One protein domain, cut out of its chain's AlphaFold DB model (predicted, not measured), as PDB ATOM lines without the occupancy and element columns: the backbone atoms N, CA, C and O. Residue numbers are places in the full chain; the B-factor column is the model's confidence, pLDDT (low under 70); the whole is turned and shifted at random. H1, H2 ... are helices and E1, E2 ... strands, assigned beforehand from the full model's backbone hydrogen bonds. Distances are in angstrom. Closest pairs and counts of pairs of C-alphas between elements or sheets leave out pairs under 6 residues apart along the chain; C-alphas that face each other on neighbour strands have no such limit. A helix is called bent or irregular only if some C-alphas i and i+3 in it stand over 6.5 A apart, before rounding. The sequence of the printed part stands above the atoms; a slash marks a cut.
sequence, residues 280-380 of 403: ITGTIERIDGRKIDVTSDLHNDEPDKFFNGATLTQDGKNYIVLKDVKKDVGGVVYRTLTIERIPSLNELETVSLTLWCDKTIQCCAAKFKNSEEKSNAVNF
ATOM      1  N   ILE A 280     136.930 190.127 233.931       87.69
ATOM      2  CA  ILE A 280     136.952 190.952 232.729       87.69
ATOM      3  C   ILE A 280     137.134 192.397 233.173       87.69
ATOM      4  O   ILE A 280     136.297 192.929 233.900       87.69
ATOM      5  N   THR A 281     138.211 193.044 232.746       89.00
ATOM      6  CA  THR A 281     138.475 194.441 233.099       89.00
ATOM      7  C   THR A 281     137.939 195.405 232.045       89.00
ATOM      8  O   THR A 281     137.959 195.112 230.849       89.00
ATOM      9  N   GLY A 282     137.492 196.579 232.482       88.69
ATOM     10  CA  GLY A 282     137.122 197.700 231.617       88.69
ATOM     11  C   GLY A 282     137.369 199.032 232.315       88.69
ATOM     12  O   GLY A 282     137.650 199.049 233.511       88.69
ATOM     13  N   THR A 283     137.254 200.140 231.592       90.25
ATOM     14  CA  THR A 283     137.423 201.491 232.150       90.25
ATOM     15  C   THR A 283     136.079 202.205 232.168       90.25
ATOM     16  O   THR A 283     135.327 202.148 231.193       90.25
ATOM     17  N   ILE A 284     135.730 202.851 233.284       91.00
ATOM     18  CA  ILE A 284     134.524 203.688 233.337       91.00
ATOM     19  C   ILE A 284     134.805 204.988 232.596       91.00
ATOM     20  O   ILE A 284     135.702 205.731 232.963       91.00
ATOM     21  N   GLU A 285     133.984 205.317 231.612       90.75
ATOM     22  CA  GLU A 285     134.109 206.572 230.861       90.75
ATOM     23  C   GLU A 285     133.154 207.634 231.380       90.75
ATOM     24  O   GLU A 285     133.450 208.825 231.363       90.75
ATOM     25  N   ARG A 286     131.971 207.198 231.818       90.44
ATOM     26  CA  ARG A 286     130.925 208.102 232.274       90.44
ATOM     27  C   ARG A 286     129.990 207.426 233.257       90.44
ATOM     28  O   ARG A 286     129.556 206.292 233.040       90.44
ATOM     29  N   ILE A 287     129.589 208.178 234.272       91.94
ATOM     30  CA  ILE A 287     128.566 207.817 235.244       91.94
ATOM     31  C   ILE A 287     127.392 208.795 235.108       91.94
ATOM     32  O   ILE A 287     127.537 210.009 235.206       91.94
ATOM     33  N   ASP A 288     126.193 208.263 234.888       90.94
ATOM     34  CA  ASP A 288     124.944 209.027 234.839       90.94
ATOM     35  C   ASP A 288     123.886 208.356 235.724       90.94
ATOM     36  O   ASP A 288     123.171 207.423 235.328       90.94
ATOM     37  N   GLY A 289     123.836 208.794 236.983       91.06
ATOM     38  CA  GLY A 289     123.015 208.163 238.009       91.06
ATOM     39  C   GLY A 289     123.388 206.689 238.159       91.06
ATOM     40  O   GLY A 289     124.489 206.365 238.569       91.06
ATOM     41  N   ARG A 290     122.469 205.776 237.825       90.75
ATOM     42  CA  ARG A 290     122.687 204.314 237.905       90.75
ATOM     43  C   ARG A 290     123.254 203.692 236.631       90.75
ATOM     44  O   ARG A 290     123.404 202.471 236.580       90.75
ATOM     45  N   LYS A 291     123.464 204.489 235.587       93.12
ATOM     46  CA  LYS A 291     124.016 204.032 234.315       93.12
ATOM     47  C   LYS A 291     125.495 204.358 234.287       93.12
ATOM     48  O   LYS A 291     125.876 205.485 234.583       93.12
ATOM     49  N   ILE A 292     126.296 203.379 233.916       92.44
ATOM     50  CA  ILE A 292     127.730 203.537 233.724       92.44
ATOM     51  C   ILE A 292     128.052 203.113 232.296       92.44
ATOM     52  O   ILE A 292     127.619 202.049 231.854       92.44
ATOM     53  N   ASP A 293     128.756 203.967 231.567       91.38
ATOM     54  CA  ASP A 293     129.309 203.627 230.263       91.38
ATOM     55  C   ASP A 293     130.738 203.133 230.501       91.38
ATOM     56  O   ASP A 293     131.577 203.862 231.031       91.38
ATOM     57  N   VAL A 294     130.985 201.872 230.152       89.50
ATOM     58  CA  VAL A 294     132.282 201.210 230.307       89.50
ATOM     59  C   VAL A 294     132.847 200.921 228.921       89.50
ATOM     60  O   VAL A 294     132.156 200.344 228.074       89.50
ATOM     61  N   THR A 295     134.094 201.315 228.684       83.38
ATOM     62  CA  THR A 295     134.893 200.863 227.540       83.38
ATOM     63  C   THR A 295     135.532 199.531 227.901       83.38
ATOM     64  O   THR A 295     136.172 199.387 228.943       83.38
ATOM     65  N   SER A 296     135.325 198.516 227.064       63.88
ATOM     66  CA  SER A 296     135.996 197.228 227.233       63.88
ATOM     67  C   SER A 296     136.698 196.834 225.945       63.88
ATOM     68  O   SER A 296     136.051 196.766 224.902       63.88
ATOM     69  N   ASP A 297     137.977 196.483 226.044       59.09
ATOM     70  CA  ASP A 297     138.729 195.834 224.965       59.09
ATOM     71  C   ASP A 297     138.396 194.336 224.832       59.09
ATOM     72  O   ASP A 297     138.820 193.692 223.878       59.09
ATOM     73  N   LEU A 298     137.628 193.755 225.766       53.50
ATOM     74  CA  LEU A 298     137.560 192.297 225.904       53.50
ATOM     75  C   LEU A 298     136.303 191.611 225.359       53.50
ATOM     76  O   LEU A 298     136.395 190.440 225.028       53.50
ATOM     77  N   HIS A 299     135.152 192.274 225.204       61.78
ATOM     78  CA  HIS A 299     133.919 191.575 224.787       61.78
ATOM     79  C   HIS A 299     132.924 192.478 224.041       61.78
ATOM     80  O   HIS A 299     131.704 192.404 224.230       61.78
ATOM     81  N   ASN A 300     133.421 193.343 223.156       64.31
ATOM     82  CA  ASN A 300     132.552 194.142 222.283       64.31
ATOM     83  C   ASN A 300     131.725 193.275 221.320       64.31
ATOM     84  O   ASN A 300     130.664 193.717 220.881       64.31
ATOM     85  N   ASP A 301     132.140 192.037 221.054       73.50
ATOM     86  CA  ASP A 301     131.436 191.111 220.160       73.50
ATOM     87  C   ASP A 301     130.294 190.338 220.830       73.50
ATOM     88  O   ASP A 301     129.439 189.781 220.141       73.50
ATOM     89  N   GLU A 302     130.225 190.335 222.164       84.00
ATOM     90  CA  GLU A 302     129.160 189.630 222.877       84.00
ATOM     91  C   GLU A 302     127.787 190.290 222.637       84.00
ATOM     92  O   GLU A 302     127.691 191.505 222.423       84.00
ATOM     93  N   PRO A 303     126.677 189.541 222.684       86.50
ATOM     94  CA  PRO A 303     125.351 190.124 222.521       86.50
ATOM     95  C   PRO A 303     124.977 191.046 223.694       86.50
ATOM     96  O   PRO A 303     125.623 191.075 224.745       86.50
ATOM     97  N   ASP A 304     123.892 191.804 223.534       88.31
ATOM     98  CA  ASP A 304     123.247 192.479 224.664       88.31
ATOM     99  C   ASP A 304     122.883 191.469 225.763       88.31
ATOM    100  O   ASP A 304     122.570 190.308 225.479       88.31
ATOM    101  N   LYS A 305     122.825 191.935 227.019       89.19
ATOM    102  CA  LYS A 305     122.501 191.130 228.216       89.19
ATOM    103  C   LYS A 305     123.567 190.106 228.604       89.19
ATOM    104  O   LYS A 305     123.314 189.282 229.489       89.19
ATOM    105  N   PHE A 306     124.742 190.126 227.979       87.81
ATOM    106  CA  PHE A 306     125.811 189.193 228.316       87.81
ATOM    107  C   PHE A 306     126.248 189.356 229.777       87.81
ATOM    108  O   PHE A 306     126.383 188.351 230.481       87.81
ATOM    109  N   PHE A 307     126.327 190.603 230.250       89.88
ATOM    110  CA  PHE A 307     126.718 190.957 231.618       89.88
ATOM    111  C   PHE A 307     125.544 191.110 232.598       89.88
ATOM    112  O   PHE A 307     125.734 191.579 233.719       89.88
ATOM    113  N   ASN A 308     124.321 190.707 232.240       91.19
ATOM    114  CA  ASN A 308     123.205 190.750 233.190       91.19
ATOM    115  C   ASN A 308     123.470 189.827 234.392       91.19
ATOM    116  O   ASN A 308     123.764 188.645 234.227       91.19
ATOM    117  N   GLY A 309     123.326 190.374 235.598       89.06
ATOM    118  CA  GLY A 309     123.602 189.710 236.871       89.06
ATOM    119  C   GLY A 309     125.081 189.689 237.266       89.06
ATOM    120  O   GLY A 309     125.390 189.220 238.362       89.06
ATOM    121  N   ALA A 310     125.988 190.169 236.405       90.81
ATOM    122  CA  ALA A 310     127.419 190.213 236.687       90.81
ATOM    123  C   ALA A 310     127.715 191.082 237.915       90.81
ATOM    124  O   ALA A 310     126.989 192.037 238.210       90.81
ATOM    125  N   THR A 311     128.795 190.750 238.618       92.12
ATOM    126  CA  THR A 311     129.302 191.582 239.714       92.12
ATOM    127  C   THR A 311     130.364 192.522 239.169       92.12
ATOM    128  O   THR A 311     131.334 192.056 238.578       92.12
ATOM    129  N   LEU A 312     130.164 193.821 239.357       91.38
ATOM    130  CA  LEU A 312     131.142 194.862 239.081       91.38
ATOM    131  C   LEU A 312     131.866 195.231 240.372       91.38
ATOM    132  O   LEU A 312     131.213 195.507 241.381       91.38
ATOM    133  N   THR A 313     133.192 195.281 240.318       91.31
ATOM    134  CA  THR A 313     134.052 195.583 241.459       91.31
ATOM    135  C   THR A 313     135.057 196.688 241.123       91.31
ATOM    136  O   THR A 313     135.797 196.583 240.143       91.31
ATOM    137  N   GLN A 314     135.105 197.720 241.970       88.81
ATOM    138  CA  GLN A 314     136.124 198.784 241.980       88.81
ATOM    139  C   GLN A 314     136.491 199.083 243.433       88.81
ATOM    140  O   GLN A 314     135.590 199.251 244.258       88.81
ATOM    141  N   ASP A 315     137.781 199.105 243.768       86.38
ATOM    142  CA  ASP A 315     138.280 199.376 245.127       86.38
ATOM    143  C   ASP A 315     137.580 198.564 246.236       86.38
ATOM    144  O   ASP A 315     137.244 199.071 247.307       86.38
ATOM    145  N   GLY A 316     137.279 197.291 245.959       81.81
ATOM    146  CA  GLY A 316     136.585 196.396 246.894       81.81
ATOM    147  C   GLY A 316     135.081 196.660 247.065       81.81
ATOM    148  O   GLY A 316     134.416 195.949 247.821       81.81
ATOM    149  N   LYS A 317     134.508 197.638 246.356       84.25
ATOM    150  CA  LYS A 317     133.060 197.889 246.323       84.25
ATOM    151  C   LYS A 317     132.418 197.027 245.246       84.25
ATOM    152  O   LYS A 317     132.789 197.124 244.083       84.25
ATOM    153  N   ASN A 318     131.421 196.236 245.633       89.94
ATOM    154  CA  ASN A 318     130.687 195.357 244.724       89.94
ATOM    155  C   ASN A 318     129.322 195.947 244.349       89.94
ATOM    156  O   ASN A 318     128.602 196.473 245.210       89.94
ATOM    157  N   TYR A 319     128.974 195.814 243.072       90.75
ATOM    158  CA  TYR A 319     127.699 196.201 242.472       90.75
ATOM    159  C   TYR A 319     127.190 195.074 241.567       90.75
ATOM    160  O   TYR A 319     127.973 194.309 241.012       90.75
ATOM    161  N   ILE A 320     125.879 194.966 241.403       92.62
ATOM    162  CA  ILE A 320     125.193 194.000 240.545       92.62
ATOM    163  C   ILE A 320     124.676 194.713 239.294       92.62
ATOM    164  O   ILE A 320     123.867 195.643 239.354       92.62
ATOM    165  N   VAL A 321     125.076 194.214 238.130       92.94
ATOM    166  CA  VAL A 321     124.570 194.688 236.841       92.94
ATOM    167  C   VAL A 321     123.151 194.160 236.621       92.94
ATOM    168  O   VAL A 321     122.929 192.963 236.464       92.94
ATOM    169  N   LEU A 322     122.163 195.049 236.570       93.50
ATOM    170  CA  LEU A 322     120.767 194.702 236.284       93.50
ATOM    171  C   LEU A 322     120.468 194.643 234.786       93.50
ATOM    172  O   LEU A 322     119.603 193.881 234.351       93.50
ATOM    173  N   LYS A 323     121.141 195.487 234.003       93.81
ATOM    174  CA  LYS A 323     120.938 195.579 232.558       93.81
ATOM    175  C   LYS A 323     122.233 195.953 231.857       93.81
ATOM    176  O   LYS A 323     122.855 196.938 232.230       93.81
ATOM    177  N   ASP A 324     122.561 195.211 230.814       92.00
ATOM    178  CA  ASP A 324     123.676 195.443 229.902       92.00
ATOM    179  C   ASP A 324     123.147 195.697 228.483       92.00
ATOM    180  O   ASP A 324     122.326 194.922 227.972       92.00
ATOM    181  N   VAL A 325     123.585 196.803 227.877       91.19
ATOM    182  CA  VAL A 325     123.249 197.209 226.507       91.19
ATOM    183  C   VAL A 325     124.501 197.725 225.812       91.19
ATOM    184  O   VAL A 325     125.198 198.596 226.338       91.19
ATOM    185  N   LYS A 326     124.754 197.233 224.601       89.31
ATOM    186  CA  LYS A 326     125.809 197.733 223.726       89.31
ATOM    187  C   LYS A 326     125.410 199.086 223.133       89.31
ATOM    188  O   LYS A 326     124.286 199.279 222.670       89.31
ATOM    189  N   LYS A 327     126.342 200.031 223.132       86.38
ATOM    190  CA  LYS A 327     126.161 201.389 222.616       86.38
ATOM    191  C   LYS A 327     127.335 201.722 221.706       86.38
ATOM    192  O   LYS A 327     128.476 201.604 222.122       86.38
ATOM    193  N   ASP A 328     127.063 202.140 220.479       84.06
ATOM    194  CA  ASP A 328     128.090 202.606 219.543       84.06
ATOM    195  C   ASP A 328     128.026 204.132 219.458       84.06
ATOM    196  O   ASP A 328     126.957 204.701 219.210       84.06
ATOM    197  N   VAL A 329     129.151 204.795 219.717       81.69
ATOM    198  CA  VAL A 329     129.291 206.242 219.548       81.69
ATOM    199  C   VAL A 329     130.527 206.504 218.701       81.69
ATOM    200  O   VAL A 329     131.654 206.419 219.177       81.69
ATOM    201  N   GLY A 330     130.313 206.851 217.430       79.19
ATOM    202  CA  GLY A 330     131.399 207.256 216.535       79.19
ATOM    203  C   GLY A 330     132.387 206.138 216.190       79.19
ATOM    204  O   GLY A 330     133.550 206.438 215.935       79.19
ATOM    205  N   GLY A 331     131.951 204.872 216.187       77.44
ATOM    206  CA  GLY A 331     132.799 203.713 215.891       77.44
ATOM    207  C   GLY A 331     133.524 203.143 217.111       77.44
ATOM    208  O   GLY A 331     134.225 202.141 216.983       77.44
ATOM    209  N   VAL A 332     133.344 203.748 218.290       80.00
ATOM    210  CA  VAL A 332     133.783 203.190 219.571       80.00
ATOM    211  C   VAL A 332     132.586 202.530 220.247       80.00
ATOM    212  O   VAL A 332     131.533 203.144 220.449       80.00
ATOM    213  N   VAL A 333     132.750 201.253 220.583       82.94
ATOM    214  CA  VAL A 333     131.736 200.460 221.273       82.94
ATOM    215  C   VAL A 333     131.908 200.613 222.782       82.94
ATOM    216  O   VAL A 333     132.960 200.316 223.339       82.94
ATOM    217  N   TYR A 334     130.824 201.011 223.434       87.25
ATOM    218  CA  TYR A 334     130.664 201.091 224.877       87.25
ATOM    219  C   TYR A 334     129.643 200.054 225.348       87.25
ATOM    220  O   TYR A 334     128.717 199.667 224.624       87.25
ATOM    221  N   ARG A 335     129.763 199.656 226.611       90.50
ATOM    222  CA  ARG A 335     128.734 198.910 227.340       90.50
ATOM    223  C   ARG A 335     128.077 199.843 228.342       90.50
ATOM    224  O   ARG A 335     128.725 200.292 229.283       90.50
ATOM    225  N   THR A 336     126.789 200.121 228.159       91.88
ATOM    226  CA  THR A 336     125.996 200.845 229.155       91.88
ATOM    227  C   THR A 336     125.433 199.838 230.152       91.88
ATOM    228  O   THR A 336     124.464 199.127 229.862       91.88
ATOM    229  N   LEU A 337     126.017 199.796 231.346       92.62
ATOM    230  CA  LEU A 337     125.569 198.943 232.440       92.62
ATOM    231  C   LEU A 337     124.652 199.746 233.366       92.62
ATOM    232  O   LEU A 337     124.966 200.853 233.789       92.62
ATOM    233  N   THR A 338     123.488 199.198 233.695       94.44
ATOM    234  CA  THR A 338     122.614 199.731 234.746       94.44
ATOM    235  C   THR A 338     122.808 198.907 236.004       94.44
ATOM    236  O   THR A 338     122.509 197.714 235.990       94.44
ATOM    237  N   ILE A 339     123.261 199.529 237.088       92.75
ATOM    238  CA  ILE A 339     123.538 198.849 238.364       92.75
ATOM    239  C   ILE A 339     122.395 199.026 239.379       92.75
ATOM    240  O   ILE A 339     121.460 199.807 239.158       92.75
ATOM    241  N   GLU A 340     122.408 198.267 240.478       90.50
ATOM    242  CA  GLU A 340     121.324 198.169 241.467       90.50
ATOM    243  C   GLU A 340     121.122 199.419 242.332       90.50
ATOM    244  O   GLU A 340     120.009 199.671 242.799       90.50
ATOM    245  N   ARG A 341     122.166 200.235 242.496       87.56
ATOM    246  CA  ARG A 341     122.168 201.473 243.290       87.56
ATOM    247  C   ARG A 341     123.023 202.548 242.624       87.56
ATOM    248  O   ARG A 341     123.770 202.244 241.703       87.56
ATOM    249  N   ILE A 342     122.894 203.799 243.066       81.69
ATOM    250  CA  ILE A 342     123.749 204.888 242.571       81.69
ATOM    251  C   ILE A 342     125.206 204.543 242.943       81.69
ATOM    252  O   ILE A 342     125.461 204.223 244.108       81.69
ATOM    253  N   PRO A 343     126.135 204.527 241.973       78.62
ATOM    254  CA  PRO A 343     127.515 204.143 242.199       78.62
ATOM    255  C   PRO A 343     128.232 205.177 243.063       78.62
ATOM    256  O   PRO A 343     128.012 206.378 242.945       78.62
ATOM    257  N   SER A 344     129.151 204.690 243.889       82.62
ATOM    258  CA  SER A 344     130.219 205.495 244.490       82.62
ATOM    259  C   SER A 344     131.539 205.068 243.849       82.62
ATOM    260  O   SER A 344     132.462 204.633 244.541       82.62
ATOM    261  N   LEU A 345     131.533 205.081 242.516       84.88
ATOM    262  CA  LEU A 345     132.618 204.695 241.620       84.88
ATOM    263  C   LEU A 345     133.274 205.967 241.079       84.88
ATOM    264  O   LEU A 345     132.603 206.998 240.985       84.88
ATOM    265  N   ASN A 346     134.545 205.882 240.708       86.75
ATOM    266  CA  ASN A 346     135.246 206.991 240.071       86.75
ATOM    267  C   ASN A 346     135.249 206.786 238.553       86.75
ATOM    268  O   ASN A 346     135.472 205.673 238.074       86.75
ATOM    269  N   GLU A 347     134.995 207.858 237.804       89.50
ATOM    270  CA  GLU A 347     135.190 207.870 236.352       89.50
ATOM    271  C   GLU A 347     136.684 207.758 236.010       89.50
ATOM    272  O   GLU A 347     137.543 208.133 236.806       89.50
ATOM    273  N   LEU A 348     136.984 207.267 234.807       88.25
ATOM    274  CA  LEU A 348     138.325 207.068 234.241       88.25
ATOM    275  C   LEU A 348     139.203 206.051 234.984       88.25
ATOM    276  O   LEU A 348     140.403 205.956 234.728       88.25
ATOM    277  N   GLU A 349     138.607 205.257 235.867       89.69
ATOM    278  CA  GLU A 349     139.277 204.180 236.586       89.69
ATOM    279  C   GLU A 349     138.849 202.798 236.080       89.69
ATOM    280  O   GLU A 349     137.785 202.609 235.477       89.69
ATOM    281  N   THR A 350     139.717 201.816 236.326       89.81
ATOM    282  CA  THR A 350     139.496 200.427 235.931       89.81
ATOM    283  C   THR A 350     138.520 199.739 236.877       89.81
ATOM    284  O   THR A 350     138.632 199.815 238.099       89.81
ATOM    285  N   VAL A 351     137.595 198.989 236.294       90.94
ATOM    286  CA  VAL A 351     136.669 198.100 236.987       90.94
ATOM    287  C   VAL A 351     136.883 196.666 236.551       90.94
ATOM    288  O   VAL A 351     137.278 196.398 235.417       90.94
ATOM    289  N   SER A 352     136.577 195.736 237.447       91.19
ATOM    290  CA  SER A 352     136.539 194.307 237.147       91.19
ATOM    291  C   SER A 352     135.097 193.810 237.143       91.19
ATOM    292  O   SER A 352     134.279 194.194 237.977       91.19
ATOM    293  N   LEU A 353     134.769 192.966 236.172       90.44
ATOM    294  CA  LEU A 353     133.474 192.332 235.993       90.44
ATOM    295  C   LEU A 353     133.648 190.826 236.137       90.44
ATOM    296  O   LEU A 353     134.452 190.206 235.445       90.44
ATOM    297  N   THR A 354     132.852 190.225 237.013       90.25
ATOM    298  CA  THR A 354     132.741 188.770 237.135       90.25
ATOM    299  C   THR A 354     131.400 188.316 236.566       90.25
ATOM    300  O   THR A 354     130.345 188.809 236.980       90.25
ATOM    301  N   LEU A 355     131.429 187.351 235.641       90.12
ATOM    302  CA  LEU A 355     130.238 186.844 234.952       90.12
ATOM    303  C   LEU A 355     129.221 186.189 235.895       90.12
ATOM    304  O   LEU A 355     129.561 185.673 236.963       90.12
ATOM    305  N   TRP A 356     127.967 186.161 235.437       90.69
ATOM    306  CA  TRP A 356     126.834 185.543 236.120       90.69
ATOM    307  C   TRP A 356     126.236 184.382 235.326       90.69
ATOM    308  O   TRP A 356     126.287 184.340 234.096       90.69
ATOM    309  N   CYS A 357     125.645 183.432 236.048       90.50
ATOM    310  CA  CYS A 357     125.060 182.215 235.503       90.50
ATOM    311  C   CYS A 357     123.557 182.160 235.802       90.50
ATOM    312  O   CYS A 357     123.154 182.153 236.965       90.50
ATOM    313  N   ASP A 358     122.746 182.001 234.754       89.88
ATOM    314  CA  ASP A 358     121.284 181.842 234.831       89.88
ATOM    315  C   ASP A 358     120.825 180.439 235.259       89.88
ATOM    316  O   ASP A 358     119.636 180.117 235.227       89.88
ATOM    317  N   LYS A 359     121.784 179.596 235.658       92.06
ATOM    318  CA  LYS A 359     121.598 178.202 236.071       92.06
ATOM    319  C   LYS A 359     121.023 177.296 234.977       92.06
ATOM    320  O   LYS A 359     120.596 176.185 235.297       92.06
ATOM    321  N   THR A 360     121.030 177.705 233.710       92.25
ATOM    322  CA  THR A 360     120.659 176.850 232.574       92.25
ATOM    323  C   THR A 360     121.868 176.093 232.032       92.25
ATOM    324  O   THR A 360     123.012 176.545 232.135       92.25
ATOM    325  N   ILE A 361     121.626 174.922 231.436       92.69
ATOM    326  CA  ILE A 361     122.699 174.134 230.817       92.69
ATOM    327  C   ILE A 361     123.273 174.845 229.587       92.69
ATOM    328  O   ILE A 361     124.468 174.752 229.333       92.69
ATOM    329  N   GLN A 362     122.452 175.612 228.864       92.12
ATOM    330  CA  GLN A 362     122.865 176.384 227.694       92.12
ATOM    331  C   GLN A 362     123.853 177.487 228.078       92.12
ATOM    332  O   GLN A 362     124.906 177.606 227.460       92.12
ATOM    333  N   CYS A 363     123.556 178.247 229.134       90.44
ATOM    334  CA  CYS A 363     124.473 179.259 229.653       90.44
ATOM    335  C   CYS A 363     125.766 178.627 230.174       90.44
ATOM    336  O   CYS A 363     126.852 179.098 229.848       90.44
ATOM    337  N   CYS A 364     125.660 177.515 230.910       90.88
ATOM    338  CA  CYS A 364     126.819 176.757 231.382       90.88
ATOM    339  C   CYS A 364     127.699 176.277 230.220       90.88
ATOM    340  O   CYS A 364     128.921 176.286 230.332       90.88
ATOM    341  N   ALA A 365     127.078 175.890 229.102       91.25
ATOM    342  CA  ALA A 365     127.789 175.397 227.938       91.25
ATOM    343  C   ALA A 365     128.473 176.500 227.121       91.25
ATOM    344  O   ALA A 365     129.557 176.261 226.592       91.25
ATOM    345  N   ALA A 366     127.819 177.661 227.004       88.50
ATOM    346  CA  ALA A 366     128.224 178.753 226.125       88.50
ATOM    347  C   ALA A 366     129.123 179.795 226.806       88.50
ATOM    348  O   ALA A 366     130.040 180.296 226.169       88.50
ATOM    349  N   LYS A 367     128.866 180.127 228.080       88.19
ATOM    350  CA  LYS A 367     129.562 181.214 228.791       88.19
ATOM    351  C   LYS A 367     130.707 180.755 229.689       88.19
ATOM    352  O   LYS A 367     131.554 181.567 230.028       88.19
ATOM    353  N   PHE A 368     130.715 179.495 230.127       90.62
ATOM    354  CA  PHE A 368     131.632 179.037 231.173       90.62
ATOM    355  C   PHE A 368     132.507 177.878 230.708       90.62
ATOM    356  O   PHE A 368     132.028 176.904 230.120       90.62
ATOM    357  N   LYS A 369     133.793 177.966 231.049       89.88
ATOM    358  CA  LYS A 369     134.776 176.896 230.874       89.88
ATOM    359  C   LYS A 369     135.124 176.265 232.219       89.88
ATOM    360  O   LYS A 369     135.097 176.934 233.255       89.88
ATOM    361  N   ASN A 370     135.430 174.974 232.198       85.25
ATOM    362  CA  ASN A 370     136.032 174.277 233.331       85.25
ATOM    363  C   ASN A 370     137.569 174.391 233.292       85.25
ATOM    364  O   ASN A 370     138.134 174.984 232.374       85.25
ATOM    365  N   SER A 371     138.252 173.814 234.284       79.81
ATOM    366  CA  SER A 371     139.719 173.853 234.411       79.81
ATOM    367  C   SER A 371     140.490 173.202 233.256       79.81
ATOM    368  O   SER A 371     141.677 173.457 233.105       79.81
ATOM    369  N   GLU A 372     139.839 172.366 232.445       79.94
ATOM    370  CA  GLU A 372     140.423 171.763 231.238       79.94
ATOM    371  C   GLU A 372     140.065 172.550 229.964       79.94
ATOM    372  O   GLU A 372     140.101 171.999 228.864       79.94
ATOM    373  N   GLU A 373     139.642 173.810 230.118       69.62
ATOM    374  CA  GLU A 373     139.186 174.717 229.055       69.62
ATOM    375  C   GLU A 373     138.023 174.177 228.201       69.62
ATOM    376  O   GLU A 373     137.718 174.698 227.125       69.62
ATOM    377  N   LYS A 374     137.314 173.154 228.688       73.75
ATOM    378  CA  LYS A 374     136.129 172.587 228.037       73.75
ATOM    379  C   LYS A 374     134.868 173.278 228.541       73.75
ATOM    380  O   LYS A 374     134.833 173.850 229.628       73.75
ATOM    381  N   SER A 375     133.803 173.177 227.748       87.44
ATOM    382  CA  SER A 375     132.454 173.602 228.128       87.44
ATOM    383  C   SER A 375     132.090 173.102 229.534       87.44
ATOM    384  O   SER A 375     132.170 171.901 229.805       87.44
ATOM    385  N   ASN A 376     131.652 173.997 230.427       91.62
ATOM    386  CA  ASN A 376     131.333 173.625 231.810       91.62
ATOM    387  C   ASN A 376     130.000 172.858 231.948       91.62
ATOM    388  O   ASN A 376     129.557 172.562 233.055       91.62
ATOM    389  N   ALA A 377     129.341 172.506 230.839       90.25
ATOM    390  CA  ALA A 377     128.116 171.703 230.836       90.25
ATOM    391  C   ALA A 377     128.283 170.330 231.518       90.25
ATOM    392  O   ALA A 377     127.311 169.781 232.032       90.25
ATOM    393  N   VAL A 378     129.509 169.793 231.556       90.56
ATOM    394  CA  VAL A 378     129.833 168.524 232.233       90.56
ATOM    395  C   VAL A 378     129.642 168.582 233.751       90.56
ATOM    396  O   VAL A 378     129.272 167.579 234.351       90.56
ATOM    397  N   ASN A 379     129.817 169.759 234.359       91.00
ATOM    398  CA  ASN A 379     129.663 169.982 235.801       91.00
ATOM    399  C   ASN A 379     128.275 170.551 236.147       91.00
ATOM    400  O   ASN A 379     128.092 171.242 237.149       91.00
ATOM    401  N   PHE A 380     127.276 170.332 235.289       92.19
ATOM    402  CA  PHE A 380     125.937 170.866 235.506       92.19
ATOM    403  C   PHE A 380     125.210 170.113 236.632       92.19
ATOM    404  O   PHE A 380     124.817 168.961 236.481       92.19
TER     405      PHE A 380
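This is residues 280 to 380 of the 403 residues of the protein "DUF2163 domain-containing protein" of Bacteroidales bacterium (UniProt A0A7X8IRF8). A closed barrel of six strands makes one part of this domain, and away from it a pair of short helices, H1 and H2, touch each other but not the barrel, joined to it by residues 355 to 360. Round the ring run E1, E2, E5, E4, E3, E6 and back to E1, all antiparallel, with E1 and E4 sharply bent. The printed part has 101 residues, with E1 to E6, then H1 and H2 along the chain, and the class is mostly strand. It is compact, with a radius of gyration of the C-alphas of 14.1 A and spans of 40 by 31 by 20 A.

Find C-alpha 280 at (136.952, 190.952, 232.729); there E1 begins, and it runs through residues 280 to 288 over 21.8 A, bending by 68 degrees at residue 285. E2 follows at residues 291 to 295, and E3 at residues 311 to 314. Look next for C-alpha 317 at (133.060, 197.889, 246.323), where E4 sets out through residues 317 to 329 over 28.3 A, bending by 82 degrees at residue 322. E5 takes residues 332 to 339 over 21.8 A, and E6 residues 350 to 354 over 13.5 A. H1 holds residues 361 to 367 over 10.1 A, and H2 residues 376 to 379, ending at C-alpha 379 at (129.663, 169.982, 235.801).

Start in the barrel with the hairpin E1 and E2, where N 285 and O 293 are 2.9 A apart, within hydrogen-bond range. On the other side of E2 lies E5, with N 294 and O 335 at 2.9 A. E5 and E4 are a hairpin, with N 334 and O 327 at 2.8 A. E4 is staggered: residues 321 to 329 pair with E5 and residues 317 to 320 with E3, where N 319 and O 312 of the hairpin E3 and E4 are 2.8 A apart. E3, E4 and E5 form a meander, each strand the antiparallel neighbour of the one before. E2 is the antiparallel neighbour of E5, and E3 of E6, giving two Greek keys, E2 to E5 and E3 to E6, each of four strands in a row with three in a meander and the first beside the fourth. Between E3 and E6, N 313 and O 352 are 2.8 A apart; between E6 and E1, which closes the ring, N 353 and O 280 are 2.7 A apart. H1 and H2 are not on the barrel; they touch, with the C-alphas of Ala 365 and Ala 377 closest at 4.7 A. Every O i to N i+4 pair in H1 is within hydrogen-bond range, and H2 is too short for such a pair.

Look for the two C-alphas farthest apart at Gly 330 and Asn 379, 42.0 A. The printed part has no cut, and its one long link is E2 to E3, residues 296 to 310. Mean pLDDT of the printed part is 87.0; the model is under 70 at residues 296 to 300 and residue 373.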